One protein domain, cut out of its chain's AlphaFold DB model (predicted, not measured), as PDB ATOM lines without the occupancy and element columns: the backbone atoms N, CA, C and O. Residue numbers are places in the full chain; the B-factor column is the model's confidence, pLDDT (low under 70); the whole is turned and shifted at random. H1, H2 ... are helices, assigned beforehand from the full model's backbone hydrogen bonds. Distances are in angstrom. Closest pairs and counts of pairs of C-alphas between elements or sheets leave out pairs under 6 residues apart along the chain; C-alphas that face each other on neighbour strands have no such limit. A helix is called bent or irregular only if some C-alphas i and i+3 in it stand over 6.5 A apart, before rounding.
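What this domain is: This is residues 302 to 397 of the 397 residues of the protein "DEAD/DEAH box helicase" of Deltaproteobacteria bacterium (UniProt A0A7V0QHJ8). Few helices meet in this open arrangement: H4 and H5 make an L-shaped corner near their ends, H1 packs on H5, and H2 and H3 lie apart from H5, reached by long links. The last residues, 390 to 397, stick out. The printed part has 96 residues with five named helices, H1 to H5, and no named strand: all helix. It is only just compact, close to loose, with a radius of gyration of the C-alphas of 15.0 A and spans of 40 by 32 by 23 A.

Where its parts are: H1, residues 302 to 306, begins at C-alpha 302 (23.987, -16.760, -3.701). H2 is residues 319 to 325, irregular, with C-alphas 320 and 323 7.5 A apart. H3, residues 333 to 345, is 17.3 A long; H4, 357 to 368, 17.2 A; H5, 371 to 386, 24.0 A, ending at (26.477, -0.983, -4.381).

How they stand to each other: H1 touches H5 through residues 374 to 381 of H5 alone; the closest C-alphas, of Ala 302 and Lys 378, are 6.1 A apart. H2 and H3, a helical hairpin, only just touch, with 3 pairs of C-alphas within 8 A, the closest those of Leu 325 and Gln 340, 7.2 A; their tilt is a shallow 29 degrees, opposite ways. H4 and H5 are close but not clearly touching, Leu 367 to Phe 373 being the closest C-alphas at 6.3 A, about perpendicular at 81 degrees. Every O i to N i+4 pair is within hydrogen-bond range in H1, H3 and H4; 10 of 12 are in H5, and 0 of 3 in H2, where 3 of 4 O i to N i+3 pairs are.

The domain as a whole: The C-alphas of Lys 352 and Lys 386, the two farthest apart, are 41.3 A apart. The printed part has no cut; the links H1 to H2 and H3 to H4 are long. Residues 382 to 397 have pLDDT under 70.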
ATOM      1  N   ALA A 302      23.713 -16.096  -4.978       86.19
ATOM      2  CA  ALA A 302      23.987 -16.760  -3.701       86.19
ATOM      3  C   ALA A 302      22.959 -17.868  -3.402       86.19
ATOM      4  O   ALA A 302      23.316 -18.892  -2.838       86.19
ATOM      5  N   GLY A 303      21.699 -17.688  -3.817       85.69
ATOM      6  CA  GLY A 303      20.665 -18.717  -3.691       85.69
ATOM      7  C   GLY A 303      20.968 -19.962  -4.525       85.69
ATOM      8  O   GLY A 303      20.981 -21.058  -3.984       85.69
ATOM      9  N   GLU A 304      21.279 -19.793  -5.813       88.50
ATOM     10  CA  GLU A 304      21.610 -20.910  -6.716       88.50
ATOM     11  C   GLU A 304      22.895 -21.636  -6.308       88.50
ATOM     12  O   GLU A 304      22.985 -22.855  -6.418       88.50
ATOM     13  N   PHE A 305      23.897 -20.899  -5.823       88.06
ATOM     14  CA  PHE A 305      25.137 -21.500  -5.338       88.06
ATOM     15  C   PHE A 305      24.906 -22.370  -4.091       88.06
ATOM     16  O   PHE A 305      25.497 -23.440  -3.968       88.06
ATOM     17  N   LEU A 306      24.022 -21.934  -3.189       88.31
ATOM     18  CA  LEU A 306      23.715 -22.632  -1.938       88.31
ATOM     19  C   LEU A 306      22.608 -23.689  -2.069       88.31
ATOM     20  O   LEU A 306      22.407 -24.451  -1.130       88.31
ATOM     21  N   GLU A 307      21.904 -23.772  -3.202       85.06
ATOM     22  CA  GLU A 307      20.697 -24.602  -3.379       85.06
ATOM     23  C   GLU A 307      20.896 -26.073  -2.980       85.06
ATOM     24  O   GLU A 307      20.002 -26.701  -2.418       85.06
ATOM     25  N   LYS A 308      22.090 -26.620  -3.234       80.81
ATOM     26  CA  LYS A 308      22.430 -28.021  -2.940       80.81
ATOM     27  C   LYS A 308      23.072 -28.240  -1.570       80.81
ATOM     28  O   LYS A 308      23.344 -29.382  -1.216       80.81
ATOM     29  N   SER A 309      23.330 -27.171  -0.819       85.62
ATOM     30  CA  SER A 309      24.075 -27.218   0.440       85.62
ATOM     31  C   SER A 309      23.135 -26.959   1.609       85.62
ATOM     32  O   SER A 309      22.835 -25.814   1.961       85.62
ATOM     33  N   LEU A 310      22.641 -28.046   2.201       86.06
ATOM     34  CA  LEU A 310      21.819 -27.972   3.404       86.06
ATOM     35  C   LEU A 310      22.661 -27.463   4.574       86.06
ATOM     36  O   LEU A 310      23.839 -27.793   4.702       86.06
ATOM     37  N   ILE A 311      22.044 -26.659   5.438       87.44
ATOM     38  CA  ILE A 311      22.704 -26.190   6.653       87.44
ATOM     39  C   ILE A 311      22.892 -27.392   7.580       87.44
ATOM     40  O   ILE A 311      21.908 -27.942   8.078       87.44
ATOM     41  N   SER A 312      24.142 -27.785   7.812       85.19
ATOM     42  CA  SER A 312      24.503 -28.870   8.731       85.19
ATOM     43  C   SER A 312      25.042 -28.346  10.064       85.19
ATOM     44  O   SER A 312      25.042 -29.074  11.057       85.19
ATOM     45  N   ARG A 313      25.470 -27.073  10.110       83.94
ATOM     46  CA  ARG A 313      26.080 -26.437  11.289       83.94
ATOM     47  C   ARG A 313      25.552 -25.029  11.519       83.94
ATOM     48  O   ARG A 313      25.408 -24.243  10.580       83.94
ATOM     49  N   ILE A 314      25.292 -24.710  12.783       86.69
ATOM     50  CA  ILE A 314      24.711 -23.428  13.213       86.69
ATOM     51  C   ILE A 314      25.528 -22.728  14.298       86.69
ATOM     52  O   ILE A 314      25.123 -21.658  14.750       86.69
ATOM     53  N   ASP A 315      26.643 -23.324  14.717       83.94
ATOM     54  CA  ASP A 315      27.465 -22.813  15.804       83.94
ATOM     55  C   ASP A 315      27.991 -21.413  15.480       83.94
ATOM     56  O   ASP A 315      28.391 -21.104  14.359       83.94
ATOM     57  N   ILE A 316      27.954 -20.531  16.471       82.69
ATOM     58  CA  ILE A 316      28.517 -19.187  16.383       82.69
ATOM     59  C   ILE A 316      29.532 -19.072  17.505       82.69
ATOM     60  O   ILE A 316      29.317 -19.582  18.606       82.69
ATOM     61  N   ILE A 317      30.642 -18.399  17.223       84.38
ATOM     62  CA  ILE A 317      31.682 -18.175  18.217       84.38
ATOM     63  C   ILE A 317      31.110 -17.332  19.363       84.38
ATOM     64  O   ILE A 317      30.601 -16.236  19.114       84.38
ATOM     65  N   PRO A 318      31.185 -17.818  20.615       84.19
ATOM     66  CA  PRO A 318      30.754 -17.047  21.770       84.19
ATOM     67  C   PRO A 318      31.583 -15.762  21.913       84.19
ATOM     68  O   PRO A 318      32.788 -15.802  21.651       84.19
ATOM     69  N   PRO A 319      31.005 -14.658  22.423       84.00
ATOM     70  CA  PRO A 319      31.722 -13.393  22.614       84.00
ATOM     71  C   PRO A 319      33.033 -13.533  23.401       84.00
ATOM     72  O   PRO A 319      34.010 -12.853  23.103       84.00
ATOM     73  N   GLU A 320      33.085 -14.469  24.348       88.38
ATOM     74  CA  GLU A 320      34.260 -14.759  25.182       88.38
ATOM     75  C   GLU A 320      35.460 -15.309  24.395       88.38
ATOM     76  O   GLU A 320      36.594 -15.228  24.856       88.38
ATOM     77  N   LYS A 321      35.227 -15.882  23.208       86.12
ATOM     78  CA  LYS A 321      36.269 -16.449  22.340       86.12
ATOM     79  C   LYS A 321      36.607 -15.547  21.150       86.12
ATOM     80  O   LYS A 321      37.358 -15.971  20.276       86.12
ATOM     81  N   THR A 322      36.083 -14.320  21.106       83.56
ATOM     82  CA  THR A 322      36.307 -13.379  19.992       83.56
ATOM     83  C   THR A 322      37.783 -13.059  19.792       83.56
ATOM     84  O   THR A 322      38.224 -12.962  18.653       83.56
ATOM     85  N   ASP A 323      38.565 -12.975  20.870       85.56
ATOM     86  CA  ASP A 323      40.002 -12.687  20.781       85.56
ATOM     87  C   ASP A 323      40.760 -13.753  19.970       85.56
ATOM     88  O   ASP A 323      41.727 -13.439  19.288       85.56
ATOM     89  N   GLN A 324      40.268 -14.997  19.948       86.75
ATOM     90  CA  GLN A 324      40.864 -16.092  19.173       86.75
ATOM     91  C   GLN A 324      40.635 -15.948  17.661       86.75
ATOM     92  O   GLN A 324      41.196 -16.710  16.880       86.75
ATOM     93  N   LEU A 325      39.802 -15.004  17.213       85.62
ATOM     94  CA  LEU A 325      39.619 -14.701  15.790       85.62
ATOM     95  C   LEU A 325      40.742 -13.831  15.220       85.62
ATOM     96  O   LEU A 325      40.829 -13.685  14.002       85.62
ATOM     97  N   ASP A 326      41.576 -13.238  16.074       84.50
ATOM     98  CA  ASP A 326      42.630 -12.329  15.645       84.50
ATOM     99  C   ASP A 326      43.820 -13.102  15.042       84.50
ATOM    100  O   ASP A 326      44.507 -13.834  15.759       84.50
ATOM    101  N   PRO A 327      44.111 -12.954  13.733       82.25
ATOM    102  CA  PRO A 327      45.227 -13.647  13.099       82.25
ATOM    103  C   PRO A 327      46.603 -13.218  13.628       82.25
ATOM    104  O   PRO A 327      47.565 -13.953  13.403       82.25
ATOM    105  N   GLU A 328      46.726 -12.069  14.304       82.50
ATOM    106  CA  GLU A 328      48.000 -11.590  14.863       82.50
ATOM    107  C   GLU A 328      48.448 -12.380  16.102       82.50
ATOM    108  O   GLU A 328      49.630 -12.380  16.439       82.50
ATOM    109  N   GLN A 329      47.539 -13.116  16.748       85.56
ATOM    110  CA  GLN A 329      47.853 -13.929  17.929       85.56
ATOM    111  C   GLN A 329      48.534 -15.267  17.598       85.56
ATOM    112  O   GLN A 329      48.817 -16.058  18.499       85.56
ATOM    113  N   TYR A 330      48.790 -15.543  16.317       85.44
ATOM    114  CA  TYR A 330      49.233 -16.849  15.847       85.44
ATOM    115  C   TYR A 330      50.539 -16.773  15.061       85.44
ATOM    116  O   TYR A 330      50.718 -15.938  14.173       85.44
ATOM    117  N   ASP A 331      51.422 -17.741  15.317       83.44
ATOM    118  CA  ASP A 331      52.677 -17.921  14.587       83.44
ATOM    119  C   ASP A 331      52.410 -18.505  13.189       83.44
ATOM    120  O   ASP A 331      52.597 -19.696  12.920       83.44
ATOM    121  N   GLY A 332      51.904 -17.665  12.289       82.75
ATOM    122  CA  GLY A 332      51.670 -17.989  10.887       82.75
ATOM    123  C   GLY A 332      50.277 -18.533  10.552       82.75
ATOM    124  O   GLY A 332      49.393 -18.722  11.379       82.75
ATOM    125  N   TYR A 333      50.057 -18.778   9.258       83.25
ATOM    126  CA  TYR A 333      48.717 -19.098   8.754       83.25
ATOM    127  C   TYR A 333      48.246 -20.515   9.109       83.25
ATOM    128  O   TYR A 333      47.045 -20.744   9.194       83.25
ATOM    129  N   GLN A 334      49.159 -21.473   9.287       86.12
ATOM    130  CA  GLN A 334      48.791 -22.859   9.596       86.12
ATOM    131  C   GLN A 334      48.277 -22.991  11.031       86.12
ATOM    132  O   GLN A 334      47.261 -23.643  11.246       86.12
ATOM    133  N   SER A 335      48.939 -22.345  11.995       87.38
ATOM    134  CA  SER A 335      48.488 -22.301  13.390       87.38
ATOM    135  C   SER A 335      47.144 -21.585  13.499       87.38
ATOM    136  O   SER A 335      46.216 -22.146  14.075       87.38
ATOM    137  N   TYR A 336      46.997 -20.435  12.829       88.38
ATOM    138  CA  TYR A 336      45.720 -19.728  12.748       88.38
ATOM    139  C   TYR A 336      44.602 -20.616  12.185       88.38
ATOM    140  O   TYR A 336      43.582 -20.796  12.842       88.38
ATOM    141  N   ILE A 337      44.781 -21.232  11.007       86.75
ATOM    142  CA  ILE A 337      43.723 -22.062  10.404       86.75
ATOM    143  C   ILE A 337      43.422 -23.300  11.259       86.75
ATOM    144  O   ILE A 337      42.255 -23.664  11.352       86.75
ATOM    145  N   SER A 338      44.411 -23.933  11.903       88.81
ATOM    146  CA  SER A 338      44.158 -25.046  12.835       88.81
ATOM    147  C   SER A 338      43.232 -24.619  13.972       88.81
ATOM    148  O   SER A 338      42.229 -25.285  14.223       88.81
ATOM    149  N   SER A 339      43.543 -23.495  14.624       89.00
ATOM    150  CA  SER A 339      42.739 -22.969  15.728       89.00
ATOM    151  C   SER A 339      41.363 -22.508  15.266       89.00
ATOM    152  O   SER A 339      40.376 -22.814  15.925       89.00
ATOM    153  N   GLN A 340      41.261 -21.856  14.102       89.06
ATOM    154  CA  GLN A 340      39.967 -21.508  13.517       89.06
ATOM    155  C   GLN A 340      39.154 -22.759  13.182       89.06
ATOM    156  O   GLN A 340      37.961 -22.809  13.454       89.06
ATOM    157  N   TYR A 341      39.771 -23.791  12.615       89.38
ATOM    158  CA  TYR A 341      39.047 -25.005  12.266       89.38
ATOM    159  C   TYR A 341      38.482 -25.693  13.517       89.38
ATOM    160  O   TYR A 341      37.319 -26.081  13.525       89.38
ATOM    161  N   GLU A 342      39.243 -25.756  14.607       89.62
ATOM    162  CA  GLU A 342      38.740 -26.255  15.889       89.62
ATOM    163  C   GLU A 342      37.644 -25.358  16.477       89.62
ATOM    164  O   GLU A 342      36.626 -25.853  16.957       89.62
ATOM    165  N   LEU A 343      37.801 -24.039  16.382       89.12
ATOM    166  CA  LEU A 343      36.853 -23.069  16.923       89.12
ATOM    167  C   LEU A 343      35.500 -23.076  16.191       89.12
ATOM    168  O   LEU A 343      34.459 -22.994  16.838       89.12
ATOM    169  N   TRP A 344      35.516 -23.188  14.861       88.06
ATOM    170  CA  TRP A 344      34.321 -23.177  14.009       88.06
ATOM    171  C   TRP A 344      33.720 -24.570  13.787       88.06
ATOM    172  O   TRP A 344      32.521 -24.686  13.541       88.06
ATOM    173  N   PHE A 345      34.528 -25.636  13.849       87.50
ATOM    174  CA  PHE A 345      34.078 -26.994  13.525       87.50
ATOM    175  C   PHE A 345      34.192 -28.003  14.675       87.50
ATOM    176  O   PHE A 345      33.715 -29.128  14.511       87.50
ATOM    177  N   GLY A 346      34.786 -27.647  15.818       86.00
ATOM    178  CA  GLY A 346      34.945 -28.540  16.975       86.00
ATOM    179  C   GLY A 346      35.863 -29.740  16.723       86.00
ATOM    180  O   GLY A 346      35.860 -30.704  17.486       86.00
ATOM    181  N   GLU A 347      36.621 -29.716  15.629       86.44
ATOM    182  CA  GLU A 347      37.481 -30.801  15.169       86.44
ATOM    183  C   GLU A 347      38.933 -30.314  15.132       86.44
ATOM    184  O   GLU A 347      39.201 -29.183  14.742       86.44
ATOM    185  N   THR A 348      39.893 -31.167  15.478       85.56
ATOM    186  CA  THR A 348      41.317 -30.823  15.361       85.56
ATOM    187  C   THR A 348      41.879 -31.283  14.022       85.56
ATOM    188  O   THR A 348      41.490 -32.323  13.484       85.56
ATOM    189  N   ILE A 349      42.831 -30.522  13.471       83.00
ATOM    190  CA  ILE A 349      43.522 -30.901  12.234       83.00
ATOM    191  C   ILE A 349      44.998 -31.157  12.483       83.00
ATOM    192  O   ILE A 349      45.672 -30.439  13.216       83.00
ATOM    193  N   SER A 350      45.534 -32.158  11.789       77.38
ATOM    194  CA  SER A 350      46.978 -32.356  11.714       77.38
ATOM    195  C   SER A 350      47.608 -31.393  10.708       77.38
ATOM    196  O   SER A 350      47.134 -31.275   9.577       77.38
ATOM    197  N   ALA A 351      48.756 -30.811  11.067       70.19
ATOM    198  CA  ALA A 351      49.543 -29.931  10.200       70.19
ATOM    199  C   ALA A 351      49.903 -30.550   8.829       70.19
ATOM    200  O   ALA A 351      50.105 -29.834   7.855       70.19
ATOM    201  N   LYS A 352      49.921 -31.886   8.712       70.81
ATOM    202  CA  LYS A 352      50.200 -32.602   7.452       70.81
ATOM    203  C   LYS A 352      49.066 -32.525   6.415       70.81
ATOM    204  O   LYS A 352      49.245 -32.993   5.291       70.81
ATOM    205  N   ASN A 353      47.892 -32.006   6.777       75.81
ATOM    206  CA  ASN A 353      46.730 -31.960   5.884       75.81
ATOM    207  C   ASN A 353      46.614 -30.654   5.085       75.81
ATOM    208  O   ASN A 353      45.974 -30.661   4.037       75.81
ATOM    209  N   PHE A 354      47.280 -29.571   5.502       73.75
ATOM    210  CA  PHE A 354      47.169 -28.256   4.855       73.75
ATOM    211  C   PHE A 354      47.616 -28.227   3.385       73.75
ATOM    212  O   PHE A 354      47.105 -27.428   2.591       73.75
ATOM    213  N   ASP A 355      48.547 -29.100   3.002       79.06
ATOM    214  CA  ASP A 355      49.091 -29.163   1.639       79.06
ATOM    215  C   ASP A 355      48.287 -30.076   0.706       79.06
ATOM    216  O   ASP A 355      48.520 -30.103  -0.502       79.06
ATOM    217  N   LYS A 356      47.301 -30.809   1.236       85.75
ATOM    218  CA  LYS A 356      46.467 -31.702   0.433       85.75
ATOM    219  C   LYS A 356      45.347 -30.913  -0.236       85.75
ATOM    220  O   LYS A 356      44.515 -30.312   0.440       85.75
ATOM    221  N   ILE A 357      45.283 -30.981  -1.568       87.06
ATOM    222  CA  ILE A 357      44.213 -30.358  -2.366       87.06
ATOM    223  C   ILE A 357      42.836 -30.839  -1.897       87.06
ATOM    224  O   ILE A 357      41.952 -30.014  -1.699       87.06
ATOM    225  N   GLN A 358      42.686 -32.143  -1.648       87.56
ATOM    226  CA  GLN A 358      41.415 -32.723  -1.214       87.56
ATOM    227  C   GLN A 358      40.899 -32.084   0.079       87.56
ATOM    228  O   GLN A 358      39.766 -31.638   0.122       87.56
ATOM    229  N   TRP A 359      41.758 -31.921   1.089       87.62
ATOM    230  CA  TRP A 359      41.350 -31.301   2.352       87.62
ATOM    231  C   TRP A 359      40.859 -29.856   2.163       87.62
ATOM    232  O   TRP A 359      39.924 -29.425   2.830       87.62
ATOM    233  N   ARG A 360      41.458 -29.101   1.231       86.19
ATOM    234  CA  ARG A 360      41.010 -27.736   0.908       86.19
ATOM    235  C   ARG A 360      39.639 -27.726   0.226       86.19
ATOM    236  O   ARG A 360      38.878 -26.788   0.447       86.19
ATOM    237  N   ILE A 361      39.343 -28.742  -0.587       87.06
ATOM    238  CA  ILE A 361      38.023 -28.941  -1.202       87.06
ATOM    239  C   ILE A 361      37.002 -29.274  -0.110       87.06
ATOM    240  O   ILE A 361      36.009 -28.563   0.011       87.06
ATOM    241  N   ASP A 362      37.306 -30.253   0.746       87.56
ATOM    242  CA  ASP A 362      36.427 -30.689   1.838       87.56
ATOM    243  C   ASP A 362      36.127 -29.540   2.823       87.56
ATOM    244  O   ASP A 362      34.996 -29.366   3.276       87.56
ATOM    245  N   LEU A 363      37.129 -28.707   3.142       87.94
ATOM    246  CA  LEU A 363      36.934 -27.500   3.951       87.94
ATOM    247  C   LEU A 363      35.968 -26.518   3.274       87.94
ATOM    248  O   LEU A 363      35.127 -25.924   3.945       87.94
ATOM    249  N   GLY A 364      36.090 -26.341   1.956       87.50
ATOM    250  CA  GLY A 364      35.178 -25.514   1.172       87.50
ATOM    251  C   GLY A 364      33.740 -26.016   1.259       87.50
ATOM    252  O   GLY A 364      32.844 -25.226   1.540       87.50
ATOM    253  N   GLU A 365      33.527 -27.321   1.099       87.62
ATOM    254  CA  GLU A 365      32.208 -27.949   1.242       87.62
ATOM    255  C   GLU A 365      31.635 -27.725   2.651       87.62
ATOM    256  O   GLU A 365      30.526 -27.205   2.788       87.62
ATOM    257  N   LYS A 366      32.431 -27.973   3.700       88.25
ATOM    258  CA  LYS A 366      32.026 -27.725   5.096       88.25
ATOM    259  C   LYS A 366      31.654 -26.268   5.376       88.25
ATOM    260  O   LYS A 366      30.724 -26.010   6.137       88.25
ATOM    261  N   LEU A 367      32.376 -25.310   4.793       88.88
ATOM    262  CA  LEU A 367      32.068 -23.886   4.950       88.88
ATOM    263  C   LEU A 367      30.708 -23.542   4.339       88.88
ATOM    264  O   LEU A 367      29.949 -22.788   4.940       88.88
ATOM    265  N   ILE A 368      30.373 -24.104   3.176       88.56
ATOM    266  CA  ILE A 368      29.117 -23.810   2.473       88.56
ATOM    267  C   ILE A 368      27.898 -24.334   3.258       88.56
ATOM    268  O   ILE A 368      26.829 -23.720   3.223       88.56
ATOM    269  N   GLU A 369      28.056 -25.406   4.033       89.81
ATOM    270  CA  GLU A 369      27.013 -25.951   4.916       89.81
ATOM    271  C   GLU A 369      26.848 -25.194   6.248       89.81
ATOM    272  O   GLU A 369      25.938 -25.481   7.032       89.81
ATOM    273  N   HIS A 370      27.713 -24.220   6.536       91.62
ATOM    274  CA  HIS A 370      27.690 -23.483   7.792       91.62
ATOM    275  C   HIS A 370      26.756 -22.261   7.717       91.62
ATOM    276  O   HIS A 370      26.925 -21.380   6.870       91.62
ATOM    277  N   LEU A 371      25.813 -22.133   8.660       89.94
ATOM    278  CA  LEU A 371      24.812 -21.053   8.679       89.94
ATOM    279  C   LEU A 371      25.440 -19.653   8.634       89.94
ATOM    280  O   LEU A 371      25.010 -18.804   7.851       89.94
ATOM    281  N   PHE A 372      26.468 -19.414   9.455       89.38
ATOM    282  CA  PHE A 372      27.213 -18.149   9.449       89.38
ATOM    283  C   PHE A 372      27.733 -17.790   8.049       89.38
ATOM    284  O   PHE A 372      27.517 -16.671   7.586       89.38
ATOM    285  N   PHE A 373      28.354 -18.742   7.345       88.75
ATOM    286  CA  PHE A 373      28.890 -18.514   6.007       88.75
ATOM    287  C   PHE A 373      27.780 -18.248   4.986       88.75
ATOM    288  O   PHE A 373      27.884 -17.303   4.204       88.75
ATOM    289  N   GLN A 374      26.680 -19.007   5.023       88.88
ATOM    290  CA  GLN A 374      25.536 -18.758   4.139       88.88
ATOM    291  C   GLN A 374      24.934 -17.361   4.351       88.88
ATOM    292  O   GLN A 374      24.586 -16.677   3.384       88.88
ATOM    293  N   ASN A 375      24.826 -16.911   5.603       87.75
ATOM    294  CA  ASN A 375      24.340 -15.571   5.929       87.75
ATOM    295  C   ASN A 375      25.326 -14.487   5.490       87.75
ATOM    296  O   ASN A 375      24.912 -13.514   4.861       87.75
ATOM    297  N   LEU A 376      26.622 -14.677   5.748       86.25
ATOM    298  CA  LEU A 376      27.674 -13.779   5.279       86.25
ATOM    299  C   LEU A 376      27.623 -13.630   3.754       86.25
ATOM    300  O   LEU A 376      27.644 -12.511   3.245       86.25
ATOM    301  N   LEU A 377      27.476 -14.738   3.025       86.12
ATOM    302  CA  LEU A 377      27.378 -14.730   1.569       86.12
ATOM    303  C   LEU A 377      26.136 -13.975   1.079       86.12
ATOM    304  O   LEU A 377      26.236 -13.186   0.142       86.12
ATOM    305  N   LYS A 378      24.978 -14.162   1.725       83.12
ATOM    306  CA  LYS A 378      23.742 -13.424   1.407       83.12
ATOM    307  C   LYS A 378      23.897 -11.920   1.649       83.12
ATOM    308  O   LYS A 378      23.498 -11.130   0.794       83.12
ATOM    309  N   VAL A 379      24.507 -11.523   2.769       83.25
ATOM    310  CA  VAL A 379      24.780 -10.111   3.090       83.25
ATOM    311  C   VAL A 379      25.733  -9.505   2.063       83.25
ATOM    312  O   VAL A 379      25.451  -8.444   1.505       83.25
ATOM    313  N   LEU A 380      26.833 -10.193   1.752       78.00
ATOM    314  CA  LEU A 380      27.800  -9.720   0.765       78.00
ATOM    315  C   LEU A 380      27.180  -9.634  -0.633       78.00
ATOM    316  O   LEU A 380      27.385  -8.634  -1.314       78.00
ATOM    317  N   ALA A 381      26.356 -10.599  -1.043       71.75
ATOM    318  CA  ALA A 381      25.667 -10.559  -2.333       71.75
ATOM    319  C   ALA A 381      24.682  -9.380  -2.453       71.75
ATOM    320  O   ALA A 381      24.585  -8.769  -3.517       71.75
ATOM    321  N   GLN A 382      23.983  -9.017  -1.370       67.19
ATOM    322  CA  GLN A 382      23.071  -7.867  -1.352       67.19
ATOM    323  C   GLN A 382      23.808  -6.520  -1.359       67.19
ATOM    324  O   GLN A 382      23.345  -5.566  -1.985       67.19
ATOM    325  N   VAL A 383      24.960  -6.422  -0.686       54.00
ATOM    326  CA  VAL A 383      25.699  -5.154  -0.552       54.00
ATOM    327  C   VAL A 383      26.696  -4.927  -1.698       54.00
ATOM    328  O   VAL A 383      26.882  -3.786  -2.125       54.00
ATOM    329  N   CYS A 384      27.269  -5.981  -2.288       46.03
ATOM    330  CA  CYS A 384      28.207  -5.877  -3.413       46.03
ATOM    331  C   CYS A 384      27.591  -5.283  -4.691       46.03
ATOM    332  O   CYS A 384      28.333  -4.755  -5.518       46.03
ATOM    333  N   GLN A 385      26.259  -5.242  -4.829       44.22
ATOM    334  CA  GLN A 385      25.603  -4.477  -5.901       44.22
ATOM    335  C   GLN A 385      25.820  -2.948  -5.783       44.22
ATOM    336  O   GLN A 385      25.535  -2.220  -6.733       44.22
ATOM    337  N   LYS A 386      26.338  -2.430  -4.652       39.06
ATOM    338  CA  LYS A 386      26.477  -0.983  -4.381       39.06
ATOM    339  C   LYS A 386      27.884  -0.478  -4.008       39.06
ATOM    340  O   LYS A 386      27.997   0.675  -3.602       39.06
ATOM    341  N   ARG A 387      28.953  -1.231  -4.306       40.25
ATOM    342  CA  ARG A 387      30.377  -1.007  -3.929       40.25
ATOM    343  C   ARG A 387      30.764  -1.692  -2.617       40.25
ATOM    344  O   ARG A 387      29.973  -1.817  -1.693       40.25
ATOM    345  N   ALA A 388      32.010  -2.155  -2.618       43.28
ATOM    346  CA  ALA A 388      32.608  -3.084  -1.676       43.28
ATOM    347  C   ALA A 388      32.491  -2.673  -0.196       43.28
ATOM    348  O   ALA A 388      32.585  -1.499   0.158       43.28
ATOM    349  N   TYR A 389      32.289  -3.680   0.657       43.41
ATOM    350  CA  TYR A 389      32.060  -3.518   2.090       43.41
ATOM    351  C   TYR A 389      33.348  -3.068   2.792       43.41
ATOM    352  O   TYR A 389      34.371  -3.748   2.704       43.41
ATOM    353  N   CYS A 390      33.299  -1.942   3.508       43.34
ATOM    354  CA  CYS A 390      34.342  -1.564   4.458       43.34
ATOM    355  C   CYS A 390      34.149  -2.381   5.741       43.34
ATOM    356  O   CYS A 390      33.166  -2.186   6.458       43.34
ATOM    357  N   LEU A 391      35.105  -3.254   6.064       45.06
ATOM    358  CA  LEU A 391      35.106  -4.048   7.305       45.06
ATOM    359  C   LEU A 391      35.179  -3.201   8.594       45.06
ATOM    360  O   LEU A 391      35.023  -3.740   9.680       45.06
ATOM    361  N   HIS A 392      35.386  -1.885   8.501       37.91
ATOM    362  CA  HIS A 392      35.481  -0.996   9.664       37.91
ATOM    363  C   HIS A 392      34.143  -0.482  10.210       37.91
ATOM    364  O   HIS A 392      34.129   0.085  11.295       37.91
ATOM    365  N   ASN A 393      33.013  -0.659   9.510       32.59
ATOM    366  CA  ASN A 393      31.837   0.167   9.813       32.59
ATOM    367  C   ASN A 393      30.705  -0.477  10.629       32.59
ATOM    368  O   ASN A 393      29.622   0.102  10.672       32.59
ATOM    369  N   LYS A 394      30.909  -1.627  11.290       33.16
ATOM    370  CA  LYS A 394      29.927  -2.168  12.254       33.16
ATOM    371  C   LYS A 394      30.581  -2.989  13.372       33.16
ATOM    372  O   LYS A 394      30.598  -4.208  13.310       33.16
ATOM    373  N   ALA A 395      31.036  -2.300  14.415       27.05
ATOM    374  CA  ALA A 395      31.244  -2.866  15.755       27.05
ATOM    375  C   ALA A 395      29.974  -2.789  16.638       27.05
ATOM    376  O   ALA A 395      30.052  -2.940  17.846       27.05
ATOM    377  N   ASN A 396      28.799  -2.549  16.049       25.25
ATOM    378  CA  ASN A 396      27.517  -2.547  16.757       25.25
ATOM    379  C   ASN A 396      26.495  -3.355  15.953       25.25
ATOM    380  O   ASN A 396      25.774  -2.758  15.156       25.25
ATOM    381  N   PHE A 397      26.483  -4.680  16.106       27.77
ATOM    382  CA  PHE A 397      25.289  -5.532  16.043       27.77
ATOM    383  C   PHE A 397      25.559  -6.839  16.777       27.77
ATOM    384  O   PHE A 397      26.604  -7.455  16.472       27.77
TER     385      PHE A 397